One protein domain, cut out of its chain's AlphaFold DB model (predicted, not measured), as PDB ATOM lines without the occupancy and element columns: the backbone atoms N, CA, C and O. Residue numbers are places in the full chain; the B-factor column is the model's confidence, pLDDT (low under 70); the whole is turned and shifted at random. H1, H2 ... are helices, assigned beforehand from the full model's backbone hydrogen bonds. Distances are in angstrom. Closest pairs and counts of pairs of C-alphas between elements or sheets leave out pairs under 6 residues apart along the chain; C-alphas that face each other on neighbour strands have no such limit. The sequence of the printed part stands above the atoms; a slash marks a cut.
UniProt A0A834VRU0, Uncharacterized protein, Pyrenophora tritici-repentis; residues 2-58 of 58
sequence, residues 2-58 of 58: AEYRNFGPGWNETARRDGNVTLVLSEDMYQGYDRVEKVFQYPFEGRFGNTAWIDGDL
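This is residues 2 to 58 of the 58 residues of an uncharacterized protein of Pyrenophora tritici-repentis (UniProt A0A834VRU0). This is a long chain path with little regular structure: one end is a loose loop of residues 2 to 26 that holds H1, and the short helix H2 follows it. From there residues 31 to 58 run with no named element to the other end, where the chain folds back at residues 43 to 46. The printed part has 57 residues, 11 of them in two named helices, H1 then H2, with no named strand; the class is all helix. It is only just extended, close to loose, with a radius of gyration of the C-alphas of 15.6 A and spans of 40 by 27 by 18 A.

H1, residues 13 to 19, begins at C-alpha 13 (237.957, 154.515, 163.986) and is 9.8 A long. H2, residues 27 to 30, ends at C-alpha 30 (230.670, 160.818, 176.666).

H1 and H2 are apart, joined by a short link of 7 residues. Residues 2 to 3 pair with residues 23 to 24, parallel. Every O i to N i+4 pair in H1 is within hydrogen-bond range; H2 is too short for such a pair, and its one O i to N i+3 pair is within range.

The C-alphas of Asp 18 and Leu 58, the two farthest apart, are 45.2 A apart. Residues 7 to 12 stand free. The printed part has no cut; residues 56 to 58 have pLDDT under 70.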
ATOM      1  N   ALA A   2     225.779 157.414 167.921       94.19
ATOM      2  CA  ALA A   2     227.090 157.810 168.405       94.19
ATOM      3  C   ALA A   2     227.798 156.601 169.010       94.19
ATOM      4  O   ALA A   2     227.145 155.689 169.519       94.19
ATOM      5  N   GLU A   3     229.121 156.598 168.929       95.50
ATOM      6  CA  GLU A   3     229.968 155.503 169.379       95.50
ATOM      7  C   GLU A   3     231.117 156.050 170.211       95.50
ATOM      8  O   GLU A   3     231.737 157.055 169.865       95.50
ATOM      9  N   TYR A   4     231.400 155.371 171.317       96.12
ATOM     10  CA  TYR A   4     232.453 155.737 172.247       96.12
ATOM     11  C   TYR A   4     233.207 154.482 172.659       96.12
ATOM     12  O   TYR A   4     232.582 153.531 173.117       96.12
ATOM     13  N   ARG A   5     234.536 154.481 172.479       94.94
ATOM     14  CA  ARG A   5     235.419 153.356 172.840       94.94
ATOM     15  C   ARG A   5     234.847 151.983 172.432       94.94
ATOM     16  O   ARG A   5     234.798 151.061 173.238       94.94
ATOM     17  N   ASN A   6     234.406 151.852 171.180       95.00
ATOM     18  CA  ASN A   6     234.016 150.555 170.627       95.00
ATOM     19  C   ASN A   6     235.261 149.719 170.294       95.00
ATOM     20  O   ASN A   6     236.303 150.256 169.922       95.00
ATOM     21  N   PHE A   7     235.149 148.397 170.422       94.56
ATOM     22  CA  PHE A   7     236.244 147.453 170.190       94.56
ATOM     23  C   PHE A   7     235.746 146.200 169.461       94.56
ATOM     24  O   PHE A   7     234.555 145.887 169.480       94.56
ATOM     25  N   GLY A   8     236.670 145.460 168.844       96.19
ATOM     26  CA  GLY A   8     236.390 144.196 168.156       96.19
ATOM     27  C   GLY A   8     236.579 144.261 166.635       96.19
ATOM     28  O   GLY A   8     236.853 145.327 166.084       96.19
ATOM     29  N   PRO A   9     236.437 143.120 165.934       95.38
ATOM     30  CA  PRO A   9     236.803 142.992 164.519       95.38
ATOM     31  C   PRO A   9     235.951 143.842 163.560       95.38
ATOM     32  O   PRO A   9     236.371 144.086 162.434       95.38
ATOM     33  N   GLY A  10     234.770 144.307 163.986       92.88
ATOM     34  CA  GLY A  10     233.884 145.177 163.197       92.88
ATOM     35  C   GLY A  10     234.112 146.684 163.389       92.88
ATOM     36  O   GLY A  10     233.333 147.494 162.876       92.88
ATOM     37  N   TRP A  11     235.130 147.080 164.157       94.31
ATOM     38  CA  TRP A  11     235.393 148.476 164.496       94.31
ATOM     39  C   TRP A  11     236.696 148.985 163.876       94.31
ATOM     40  O   TRP A  11     237.747 148.357 163.981       94.31
ATOM     41  N   ASN A  12     236.624 150.160 163.249       93.81
ATOM     42  CA  ASN A  12     237.775 150.893 162.736       93.81
ATOM     43  C   ASN A  12     237.482 152.393 162.847       93.81
ATOM     44  O   ASN A  12     236.584 152.896 162.174       93.81
ATOM     45  N   GLU A  13     238.216 153.099 163.706       92.00
ATOM     46  CA  GLU A  13     237.957 154.515 163.986       92.00
ATOM     47  C   GLU A  13     238.140 155.403 162.750       92.00
ATOM     48  O   GLU A  13     237.283 156.242 162.470       92.00
ATOM     49  N   THR A  14     239.212 155.191 161.984       93.12
ATOM     50  CA  THR A  14     239.495 155.955 160.763       93.12
ATOM     51  C   THR A  14     238.349 155.830 159.766       93.12
ATOM     52  O   THR A  14     237.782 156.834 159.353       93.12
ATOM     53  N   ALA A  15     237.909 154.603 159.477       92.75
ATOM     54  CA  ALA A  15     236.795 154.353 158.566       92.75
ATOM     55  C   ALA A  15     235.482 155.004 159.039       92.75
ATOM     56  O   ALA A  15     234.657 155.408 158.222       92.75
ATOM     57  N   ARG A  16     235.270 155.118 160.357       93.31
ATOM     58  CA  ARG A  16     234.062 155.733 160.934       93.31
ATOM     59  C   ARG A  16     234.093 157.250 160.815       93.31
ATOM     60  O   ARG A  16     233.068 157.838 160.478       93.31
ATOM     61  N   ARG A  17     235.259 157.859 161.041       90.38
ATOM     62  CA  ARG A  17     235.477 159.296 160.841       90.38
ATOM     63  C   ARG A  17     235.373 159.675 159.361       90.38
ATOM     64  O   ARG A  17     234.684 160.640 159.047       90.38
ATOM     65  N   ASP A  18     235.961 158.880 158.470       93.81
ATOM     66  CA  ASP A  18     235.928 159.121 157.023       93.81
ATOM     67  C   ASP A  18     234.526 158.911 156.435       93.81
ATOM     68  O   ASP A  18     234.082 159.668 155.573       93.81
ATOM     69  N   GLY A  19     233.807 157.892 156.916       92.38
ATOM     70  CA  GLY A  19     232.460 157.573 156.447       92.38
ATOM     71  C   GLY A  19     231.376 158.531 156.948       92.38
ATOM     72  O   GLY A  19     230.313 158.601 156.336       92.38
ATOM     73  N   ASN A  20     231.610 159.244 158.057       88.12
ATOM     74  CA  ASN A  20     230.677 160.201 158.672       88.12
ATOM     75  C   ASN A  20     229.242 159.652 158.895       88.12
ATOM     76  O   ASN A  20     228.260 160.391 158.890       88.12
ATOM     77  N   VAL A  21     229.112 158.333 159.077       86.31
ATOM     78  CA  VAL A  21     227.821 157.637 159.287       86.31
ATOM     79  C   VAL A  21     227.379 157.698 160.758       86.31
ATOM     80  O   VAL A  21     226.201 157.562 161.084       86.31
ATOM     81  N   THR A  22     228.331 157.897 161.665       90.38
ATOM     82  CA  THR A  22     228.152 157.878 163.120       90.38
ATOM     83  C   THR A  22     229.048 158.939 163.747       90.38
ATOM     84  O   THR A  22     230.103 159.267 163.202       90.38
ATOM     85  N   LEU A  23     228.652 159.466 164.902       94.00
ATOM     86  CA  LEU A  23     229.495 160.383 165.662       94.00
ATOM     87  C   LEU A  23     230.433 159.588 166.577       94.00
ATOM     88  O   LEU A  23     229.967 158.888 167.474       94.00
ATOM     89  N   VAL A  24     231.745 159.722 166.388       95.69
ATOM     90  CA  VAL A  24     232.741 159.173 167.322       95.69
ATOM     91  C   VAL A  24     232.937 160.174 168.462       95.69
ATOM     92  O   VAL A  24     233.412 161.285 168.233       95.69
ATOM     93  N   LEU A  25     232.534 159.805 169.678       96.50
ATOM     94  CA  LEU A  25     232.570 160.687 170.847       96.50
ATOM     95  C   LEU A  25     233.985 160.790 171.432       96.50
ATOM     96  O   LEU A  25     234.714 159.800 171.503       96.50
ATOM     97  N   SER A  26     234.345 161.982 171.912       96.12
ATOM     98  CA  SER A  26     235.444 162.140 172.870       96.12
ATOM     99  C   SER A  26     234.999 161.734 174.281       96.12
ATOM    100  O   SER A  26     233.806 161.580 174.542       96.12
ATOM    101  N   GLU A  27     235.954 161.599 175.207       97.19
ATOM    102  CA  GLU A  27     235.654 161.378 176.631       97.19
ATOM    103  C   GLU A  27     234.709 162.457 177.174       97.19
ATOM    104  O   GLU A  27     233.667 162.132 177.734       97.19
ATOM    105  N   ASP A  28     235.020 163.735 176.943       97.69
ATOM    106  CA  ASP A  28     234.218 164.856 177.449       97.69
ATOM    107  C   ASP A  28     232.780 164.826 176.916       97.69
ATOM    108  O   ASP A  28     231.832 165.112 177.646       97.69
ATOM    109  N   MET A  29     232.594 164.425 175.654       96.56
ATOM    110  CA  MET A  29     231.263 164.258 175.065       96.56
ATOM    111  C   MET A  29     230.516 163.063 175.668       96.56
ATOM    112  O   MET A  29     229.293 163.100 175.796       96.56
ATOM    113  N   TYR A  30     231.239 162.006 176.040       97.50
ATOM    114  CA  TYR A  30     230.670 160.818 176.666       97.50
ATOM    115  C   TYR A  30     230.325 161.020 178.148       97.50
ATOM    116  O   TYR A  30     229.394 160.383 178.631       97.50
ATOM    117  N   GLN A  31     230.989 161.932 178.871       97.19
ATOM    118  CA  GLN A  31     230.768 162.145 180.312       97.19
ATOM    119  C   GLN A  31     229.308 162.429 180.695       97.19
ATOM    120  O   GLN A  31     228.899 162.141 181.822       97.19
ATOM    121  N   GLY A  32     228.496 162.977 179.788       95.38
ATOM    122  CA  GLY A  32     227.058 163.158 180.010       95.38
ATOM    123  C   GLY A  32     226.263 161.849 180.107       95.38
ATOM    124  O   GLY A  32     225.161 161.852 180.643       95.38
ATOM    125  N   TYR A  33     226.827 160.737 179.636       96.12
ATOM    126  CA  TYR A  33     226.172 159.438 179.458       96.12
ATOM    127  C   TYR A  33     226.896 158.287 180.182       96.12
ATOM    128  O   TYR A  33     226.497 157.134 180.047       96.12
ATOM    129  N   ASP A  34     227.953 158.576 180.950       96.75
ATOM    130  CA  ASP A  34     228.837 157.589 181.602       96.75
ATOM    131  C   ASP A  34     228.193 156.785 182.751       96.75
ATOM    132  O   ASP A  34     228.843 155.932 183.360       96.75
ATOM    133  N   ARG A  35     226.932 157.078 183.083       96.06
ATOM    134  CA  ARG A  35     226.171 156.491 184.189       96.06
ATOM    135  C   ARG A  35     224.695 156.393 183.823       96.06
ATOM    136  O   ARG A  35     224.140 157.323 183.239       96.06
ATOM    137  N   VAL A  36     224.041 155.303 184.223       95.25
ATOM    138  CA  VAL A  36     222.617 155.057 183.937       95.25
ATOM    139  C   VAL A  36     221.711 156.128 184.553       95.25
ATOM    140  O   VAL A  36     220.733 156.552 183.935       95.25
ATOM    141  N   GLU A  37     222.083 156.674 185.712       96.12
ATOM    142  CA  GLU A  37     221.349 157.742 186.393       96.12
ATOM    143  C   GLU A  37     221.307 159.026 185.569       96.12
ATOM    144  O   GLU A  37     220.335 159.765 185.662       96.12
ATOM    145  N   LYS A  38     222.325 159.288 184.740       97.06
ATOM    146  CA  LYS A  38     222.381 160.473 183.870       97.06
ATOM    147  C   LYS A  38     221.519 160.343 182.614       97.06
ATOM    148  O   LYS A  38     221.343 161.322 181.899       97.06
ATOM    149  N   VAL A  39     220.990 159.152 182.336       95.75
ATOM    150  CA  VAL A  39     220.225 158.862 181.117       95.75
ATOM    151  C   VAL A  39     218.735 158.753 181.419       95.75
ATOM    152  O   VAL A  39     217.915 159.316 180.693       95.75
ATOM    153  N   PHE A  40     218.367 158.062 182.498       95.94
ATOM    154  CA  PHE A  40     216.968 157.766 182.788       95.94
ATOM    155  C   PHE A  40     216.316 158.820 183.680       95.94
ATOM    156  O   PHE A  40     216.706 159.028 184.832       95.94
ATOM    157  N   GLN A  41     215.277 159.461 183.143       96.50
ATOM    158  CA  GLN A  41     214.461 160.432 183.863       96.50
ATOM    159  C   GLN A  41     213.242 159.793 184.532       96.50
ATOM    160  O   GLN A  41     212.681 158.801 184.057       96.50
ATOM    161  N   TYR A  42     212.802 160.412 185.622       96.06
ATOM    162  CA  TYR A  42     211.469 160.236 186.171       96.06
ATOM    163  C   TYR A  42     210.455 160.820 185.177       96.06
ATOM    164  O   TYR A  42     210.593 161.987 184.784       96.06
ATOM    165  N   PRO A  43     209.459 160.031 184.736       94.75
ATOM    166  CA  PRO A  43     208.469 160.490 183.775       94.75
ATOM    167  C   PRO A  43     207.807 161.793 184.222       94.75
ATOM    168  O   PRO A  43     207.401 161.922 185.372       94.75
ATOM    169  N   PHE A  44     207.693 162.751 183.301       94.50
ATOM    170  CA  PHE A  44     207.019 164.044 183.503       94.50
ATOM    171  C   PHE A  44     207.656 164.997 184.540       94.50
ATOM    172  O   PHE A  44     207.212 166.137 184.645       94.50
ATOM    173  N   GLU A  45     208.709 164.590 185.259       96.25
ATOM    174  CA  GLU A  45     209.393 165.416 186.271       96.25
ATOM    175  C   GLU A  45     210.660 166.107 185.741       96.25
ATOM    176  O   GLU A  45     211.134 167.069 186.342       96.25
ATOM    177  N   GLY A  46     211.269 165.591 184.667       93.31
ATOM    178  CA  GLY A  46     212.565 166.071 184.157       93.31
ATOM    179  C   GLY A  46     213.760 165.772 185.077       93.31
ATOM    180  O   GLY A  46     214.905 166.082 184.747       93.31
ATOM    181  N   ARG A  47     213.511 165.156 186.236       96.88
ATOM    182  CA  ARG A  47     214.522 164.712 187.194       96.88
ATOM    183  C   ARG A  47     215.167 163.419 186.708       96.88
ATOM    184  O   ARG A  47     214.472 162.506 186.288       96.88
ATOM    185  N   PHE A  48     216.486 163.328 186.801       96.50
ATOM    186  CA  PHE A  48     217.271 162.149 186.429       96.50
ATOM    187  C   PHE A  48     217.432 161.163 187.602       96.50
ATOM    188  O   PHE A  48     217.149 161.511 188.750       96.50
ATOM    189  N   GLY A  49     217.877 159.936 187.321       95.62
ATOM    190  CA  GLY A  49     218.116 158.891 188.324       95.62
ATOM    191  C   GLY A  49     216.993 157.867 188.485       95.62
ATOM    192  O   GLY A  49     216.967 157.147 189.478       95.62
ATOM    193  N   ASN A  50     216.055 157.779 187.538       95.56
ATOM    194  CA  ASN A  50     215.014 156.750 187.564       95.56
ATOM    195  C   ASN A  50     215.583 155.402 187.088       95.56
ATOM    196  O   ASN A  50     215.345 154.998 185.952       95.56
ATOM    197  N   THR A  51     216.383 154.745 187.927       94.56
ATOM    198  CA  THR A  51     217.112 153.509 187.590       94.56
ATOM    199  C   THR A  51     216.669 152.302 188.410       94.56
ATOM    200  O   THR A  51     217.014 151.190 188.051       94.56
ATOM    201  N   ALA A  52     215.846 152.486 189.448       91.00
ATOM    202  CA  ALA A  52     215.430 151.412 190.362       91.00
ATOM    203  C   ALA A  52     214.591 150.288 189.714       91.00
ATOM    204  O   ALA A  52     214.335 149.272 190.348       91.00
ATOM    205  N   TRP A  53     214.121 150.487 188.481       90.56
ATOM    206  CA  TRP A  53     213.423 149.468 187.691       90.56
ATOM    207  C   TRP A  53     214.384 148.594 186.870       90.56
ATOM    208  O   TRP A  53     213.996 147.516 186.421       90.56
ATOM    209  N   ILE A  54     215.613 149.070 186.639       88.50
ATOM    210  CA  ILE A  54     216.690 148.314 186.004       88.50
ATOM    211  C   ILE A  54     217.161 147.345 187.086       88.50
ATOM    212  O   ILE A  54     217.560 147.790 188.157       88.50
ATOM    213  N   ASP A  55     217.038 146.046 186.834       81.88
ATOM    214  CA  ASP A  55     217.348 144.968 187.790       81.88
ATOM    215  C   ASP A  55     216.279 144.710 188.874       81.88
ATOM    216  O   ASP A  55     216.581 144.191 189.948       81.88
ATOM    217  N   GLY A  56     215.008 145.025 188.587       64.88
ATOM    218  CA  GLY A  56     213.878 144.607 189.424       64.88
ATOM    219  C   GLY A  56     213.822 143.080 189.601       64.88
ATOM    220  O   GLY A  56     213.667 142.370 188.610       64.88
ATOM    221  N   ASP A  57     213.916 142.645 190.865       60.75
ATOM    222  CA  ASP A  57     213.949 141.269 191.410       60.75
ATOM    223  C   ASP A  57     215.351 140.681 191.721       60.75
ATOM    224  O   ASP A  57     215.757 139.662 191.158       60.75
ATOM    225  N   LEU A  58     216.055 141.268 192.703       52.12
ATOM    226  CA  LEU A  58     217.002 140.534 193.568       52.12
ATOM    227  C   LEU A  58     216.340 140.156 194.899       52.12
ATOM    228  O   LEU A  58     215.671 141.037 195.487       52.12
TER     229      LEU A  58